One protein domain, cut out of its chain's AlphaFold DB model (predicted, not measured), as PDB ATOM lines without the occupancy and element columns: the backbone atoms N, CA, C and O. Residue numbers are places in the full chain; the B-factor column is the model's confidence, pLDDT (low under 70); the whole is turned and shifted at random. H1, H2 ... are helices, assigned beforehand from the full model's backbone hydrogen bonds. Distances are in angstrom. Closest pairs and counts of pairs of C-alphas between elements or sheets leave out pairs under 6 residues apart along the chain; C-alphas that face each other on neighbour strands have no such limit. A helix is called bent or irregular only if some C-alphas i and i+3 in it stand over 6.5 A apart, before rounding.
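What this domain is: This is residues 412 to 453 of the 629 residues of an uncharacterized protein of Aulographum hederae CBS 113979 (UniProt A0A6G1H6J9). A straight helix, H1, sticks out free at one end of an extended chain, and a long link leads from it to a short helix, H2, at the other end, where residues 450 to 453 fold back beside H2. The two helices do not pack on each other, and there is no shared core. The printed part has 42 residues with two named helices, H1 then H2, and no named strand; its class is all helix. The whole is extended, with a radius of gyration of the C-alphas of 15.1 A, and it is elongated, spanning 42 by 21 by 13 A.

Where its parts are: H1 is residues 412 to 429, 25.5 A from its first to its last C-alpha; C-alpha 412 is at (181.636, 200.805, 159.771) and C-alpha 429 at (169.927, 178.815, 154.487). Residues 434 to 436, in the link, form a helical run too short to bear a name. H2 is residues 441 to 449, 12.1 A long, and ends with C-alpha 449 at (181.496, 171.193, 128.263).

How they stand to each other: H1 and H2 are apart, with no C-alpha of the one within 8 A of the other. Residues 412 to 438, of which 412 to 429 belong to H1, stand free: none of their C-alphas has a C-alpha 8 or more residues away along the chain within 10 A. In H2 every O i to N i+4 pair is within hydrogen-bond range, and in H1 13 of 14 are. Neither helix is bent.

The domain as a whole: The two C-alphas farthest apart are those of Tyr 412 and Phe 449, at 43.2 A. The link from H1 to H2, 11 residues, is long. The printed part has no cut. The mean pLDDT of the printed part is 88.3, and no printed residue is under 70.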
ATOM      1  N   TYR A 412     182.088 201.220 161.102       89.06
ATOM      2  CA  TYR A 412     181.636 200.805 159.771       89.06
ATOM      3  C   TYR A 412     182.343 199.533 159.269       89.06
ATOM      4  O   TYR A 412     181.684 198.669 158.709       89.06
ATOM      5  N   ALA A 413     183.639 199.341 159.537       90.06
ATOM      6  CA  ALA A 413     184.356 198.104 159.194       90.06
ATOM      7  C   ALA A 413     183.983 196.885 160.069       90.06
ATOM      8  O   ALA A 413     184.280 195.746 159.705       90.06
ATOM      9  N   ILE A 414     183.368 197.093 161.237       90.81
ATOM     10  CA  ILE A 414     182.782 196.009 162.044       90.81
ATOM     11  C   ILE A 414     181.376 195.697 161.519       90.81
ATOM     12  O   ILE A 414     181.104 194.543 161.208       90.81
ATOM     13  N   ALA A 415     180.541 196.716 161.295       91.38
ATOM     14  CA  ALA A 415     179.201 196.562 160.724       91.38
ATOM     15  C   ALA A 415     179.213 195.961 159.302       91.38
ATOM     16  O   ALA A 415     178.360 195.150 158.959       91.38
ATOM     17  N   ALA A 416     180.205 196.298 158.473       92.88
ATOM     18  CA  ALA A 416     180.384 195.686 157.157       92.88
ATOM     19  C   ALA A 416     180.739 194.191 157.251       92.88
ATOM     20  O   ALA A 416     180.330 193.416 156.392       92.88
ATOM     21  N   ARG A 417     181.463 193.770 158.299       95.31
ATOM     22  CA  ARG A 417     181.766 192.352 158.543       95.31
ATOM     23  C   ARG A 417     180.574 191.594 159.118       95.31
ATOM     24  O   ARG A 417     180.320 190.492 158.656       95.31
ATOM     25  N   SER A 418     179.808 192.181 160.041       95.75
ATOM     26  CA  SER A 418     178.586 191.534 160.541       95.75
ATOM     27  C   SER A 418     177.530 191.384 159.442       95.75
ATOM     28  O   SER A 418     176.888 190.345 159.367       95.75
ATOM     29  N   ARG A 419     177.399 192.369 158.536       94.06
ATOM     30  CA  ARG A 419     176.533 192.256 157.349       94.06
ATOM     31  C   ARG A 419     176.962 191.128 156.408       94.06
ATOM     32  O   ARG A 419     176.095 190.395 155.956       94.06
ATOM     33  N   ARG A 420     178.267 190.956 156.151       94.31
ATOM     34  CA  ARG A 420     178.777 189.822 155.352       94.31
ATOM     35  C   ARG A 420     178.468 188.480 156.004       94.31
ATOM     36  O   ARG A 420     177.895 187.634 155.341       94.31
ATOM     37  N   LEU A 421     178.746 188.327 157.299       96.38
ATOM     38  CA  LEU A 421     178.475 187.080 158.019       96.38
ATOM     39  C   LEU A 421     176.975 186.730 158.030       96.38
ATOM     40  O   LEU A 421     176.609 185.577 157.828       96.38
ATOM     41  N   GLN A 422     176.096 187.724 158.204       94.75
ATOM     42  CA  GLN A 422     174.648 187.519 158.091       94.75
ATOM     43  C   GLN A 422     174.231 187.153 156.661       94.75
ATOM     44  O   GLN A 422     173.343 186.328 156.481       94.75
ATOM     45  N   GLN A 423     174.858 187.746 155.642       91.62
ATOM     46  CA  GLN A 423     174.591 187.407 154.246       91.62
ATOM     47  C   GLN A 423     175.085 185.996 153.902       91.62
ATOM     48  O   GLN A 423     174.369 185.279 153.222       91.62
ATOM     49  N   GLU A 424     176.248 185.572 154.400       90.12
ATOM     50  CA  GLU A 424     176.765 184.201 154.274       90.12
ATOM     51  C   GLU A 424     175.828 183.188 154.952       90.12
ATOM     52  O   GLU A 424     175.491 182.174 154.350       90.12
ATOM     53  N   TYR A 425     175.333 183.496 156.156       94.62
ATOM     54  CA  TYR A 425     174.327 182.685 156.850       94.62
ATOM     55  C   TYR A 425     173.015 182.597 156.054       94.62
ATOM     56  O   TYR A 425     172.520 181.503 155.788       94.62
ATOM     57  N   ASN A 426     172.480 183.735 155.601       90.00
ATOM     58  CA  ASN A 426     171.267 183.767 154.786       90.00
ATOM     59  C   ASN A 426     171.454 183.026 153.451       90.00
ATOM     60  O   ASN A 426     170.534 182.348 153.026       90.00
ATOM     61  N   ASN A 427     172.630 183.110 152.822       89.12
ATOM     62  CA  ASN A 427     172.978 182.406 151.582       89.12
ATOM     63  C   ASN A 427     173.146 180.889 151.801       89.12
ATOM     64  O   ASN A 427     172.864 180.095 150.915       89.12
ATOM     65  N   TYR A 428     173.568 180.460 152.995       87.81
ATOM     66  CA  TYR A 428     173.612 179.040 153.356       87.81
ATOM     67  C   TYR A 428     172.209 178.457 153.602       87.81
ATOM     68  O   TYR A 428     171.933 177.323 153.217       87.81
ATOM     69  N   HIS A 429     171.312 179.230 154.222       90.88
ATOM     70  CA  HIS A 429     169.927 178.815 154.487       90.88
ATOM     71  C   HIS A 429     168.974 179.019 153.299       90.88
ATOM     72  O   HIS A 429     167.970 178.316 153.185       90.88
ATOM     73  N   HIS A 430     169.296 179.962 152.416       85.38
ATOM     74  CA  HIS A 430     168.565 180.310 151.203       85.38
ATOM     75  C   HIS A 430     169.580 180.477 150.061       85.38
ATOM     76  O   HIS A 430     169.885 181.610 149.674       85.38
ATOM     77  N   PRO A 431     170.165 179.372 149.560       85.19
ATOM     78  CA  PRO A 431     171.035 179.446 148.397       85.19
ATOM     79  C   PRO A 431     170.222 179.982 147.208       85.19
ATOM     80  O   PRO A 431     169.106 179.498 146.995       85.19
ATOM     81  N   PRO A 432     170.737 180.964 146.444       84.31
ATOM     82  CA  PRO A 432     170.086 181.413 145.220       84.31
ATOM     83  C   PRO A 432     169.925 180.228 144.272       84.31
ATOM     84  O   PRO A 432     170.777 179.328 144.236       84.31
ATOM     85  N   ALA A 433     168.834 180.218 143.506       82.12
ATOM     86  CA  ALA A 433     168.651 179.194 142.486       82.12
ATOM     87  C   ALA A 433     169.813 179.262 141.481       82.12
ATOM     88  O   ALA A 433     170.366 180.337 141.246       82.12
ATOM     89  N   ARG A 434     170.191 178.136 140.860       74.25
ATOM     90  CA  ARG A 434     171.266 178.147 139.846       74.25
ATOM     91  C   ARG A 434     170.970 179.144 138.723       74.25
ATOM     92  O   ARG A 434     171.872 179.854 138.303       74.25
ATOM     93  N   ASP A 435     169.697 179.275 138.366       77.56
ATOM     94  CA  ASP A 435     169.186 180.191 137.343       77.56
ATOM     95  C   ASP A 435     169.218 181.680 137.773       77.56
ATOM     96  O   ASP A 435     169.092 182.575 136.941       77.56
ATOM     97  N   GLU A 436     169.394 181.967 139.070       80.81
ATOM     98  CA  GLU A 436     169.577 183.319 139.630       80.81
ATOM     99  C   GLU A 436     171.062 183.685 139.820       80.81
ATOM    100  O   GLU A 436     171.407 184.857 140.009       80.81
ATOM    101  N   ILE A 437     171.961 182.696 139.782       82.31
ATOM    102  CA  ILE A 437     173.406 182.913 139.831       82.31
ATOM    103  C   ILE A 437     173.850 183.308 138.423       82.31
ATOM    104  O   ILE A 437     173.931 182.469 137.533       82.31
ATOM    105  N   TRP A 438     174.188 184.584 138.215       84.31
ATOM    106  CA  TRP A 438     174.810 185.002 136.957       84.31
ATOM    107  C   TRP A 438     176.225 184.419 136.849       84.31
ATOM    108  O   TRP A 438     177.185 184.940 137.424       84.31
ATOM    109  N   ILE A 439     176.323 183.306 136.130       83.38
ATOM    110  CA  ILE A 439     177.565 182.680 135.687       83.38
ATOM    111  C   ILE A 439     178.031 183.448 134.437       83.38
ATOM    112  O   ILE A 439     177.212 183.844 133.612       83.38
ATOM    113  N   CYS A 440     179.333 183.718 134.299       84.50
ATOM    114  CA  CYS A 440     179.834 184.372 133.088       84.50
ATOM    115  C   CYS A 440     179.941 183.371 131.927       84.50
ATOM    116  O   CYS A 440     180.137 182.181 132.152       84.50
ATOM    117  N   GLU A 441     179.913 183.874 130.692       83.62
ATOM    118  CA  GLU A 441     179.955 183.097 129.437       83.62
ATOM    119  C   GLU A 441     181.081 182.034 129.402       83.62
ATOM    120  O   GLU A 441     180.917 180.947 128.852       83.62
ATOM    121  N   PHE A 442     182.224 182.319 130.038       85.88
ATOM    122  CA  PHE A 442     183.353 181.389 130.163       85.88
ATOM    123  C   PHE A 442     183.076 180.240 131.141       85.88
ATOM    124  O   PHE A 442     183.380 179.087 130.843       85.88
ATOM    125  N   CYS A 443     182.493 180.547 132.300       85.19
ATOM    126  CA  CYS A 443     182.167 179.558 133.324       85.19
ATOM    127  C   CYS A 443     180.912 178.741 132.966       85.19
ATOM    128  O   CYS A 443     180.811 177.589 133.371       85.19
ATOM    129  N   GLU A 444     179.984 179.301 132.186       87.75
ATOM    130  CA  GLU A 444     178.842 178.568 131.622       87.75
ATOM    131  C   GLU A 444     179.326 177.523 130.607       87.75
ATOM    132  O   GLU A 444     178.918 176.362 130.657       87.75
ATOM    133  N   TYR A 445     180.284 177.891 129.748       89.31
ATOM    134  CA  TYR A 445     180.949 176.936 128.863       89.31
ATOM    135  C   TYR A 445     181.661 175.822 129.653       89.31
ATOM    136  O   TYR A 445     181.573 174.654 129.276       89.31
ATOM    137  N   GLU A 446     182.338 176.146 130.760       91.38
ATOM    138  CA  GLU A 446     182.974 175.139 131.624       91.38
ATOM    139  C   GLU A 446     181.966 174.181 132.284       91.38
ATOM    140  O   GLU A 446     182.246 172.984 132.342       91.38
ATOM    141  N   ASP A 447     180.800 174.666 132.729       87.19
ATOM    142  CA  ASP A 447     179.742 173.836 133.339       87.19
ATOM    143  C   ASP A 447     179.089 172.890 132.308       87.19
ATOM    144  O   ASP A 447     178.812 171.730 132.613       87.19
ATOM    145  N   ILE A 448     178.914 173.346 131.058       87.88
ATOM    146  CA  ILE A 448     178.310 172.553 129.969       87.88
ATOM    147  C   ILE A 448     179.303 171.551 129.355       87.88
ATOM    148  O   ILE A 448     178.961 170.388 129.139       87.88
ATOM    149  N   PHE A 449     180.527 171.986 129.036       88.69
ATOM    150  CA  PHE A 449     181.496 171.193 128.263       88.69
ATOM    151  C   PHE A 449     182.599 170.543 129.116       88.69
ATOM    152  O   PHE A 449     183.419 169.785 128.588       88.69
ATOM    153  N   GLY A 450     182.649 170.829 130.422       90.12
ATOM    154  CA  GLY A 450     183.636 170.280 131.360       90.12
ATOM    155  C   GLY A 450     185.083 170.714 131.091       90.12
ATOM    156  O   GLY A 450     186.018 170.089 131.594       90.12
ATOM    157  N   LYS A 451     185.283 171.734 130.246       88.88
ATOM    158  CA  LYS A 451     186.584 172.246 129.792       88.88
ATOM    159  C   LYS A 451     186.496 173.759 129.561       88.88
ATOM    160  O   LYS A 451     185.457 174.210 129.093       88.88
ATOM    161  N   PRO A 452     187.568 174.533 129.809       90.00
ATOM    162  CA  PRO A 452     187.605 175.963 129.500       90.00
ATOM    163  C   PRO A 452     187.519 176.228 127.986       90.00
ATOM    164  O   PRO A 452     188.122 175.484 127.204       90.00
ATOM    165  N   PRO A 453     186.864 177.318 127.536       89.81
ATOM    166  CA  PRO A 453     186.856 177.714 126.131       89.81
ATOM    167  C   PRO A 453     188.174 178.418 125.769       89.81
ATOM    168  O   PRO A 453     188.216 179.628 125.529       89.81
TER     169      PRO A 453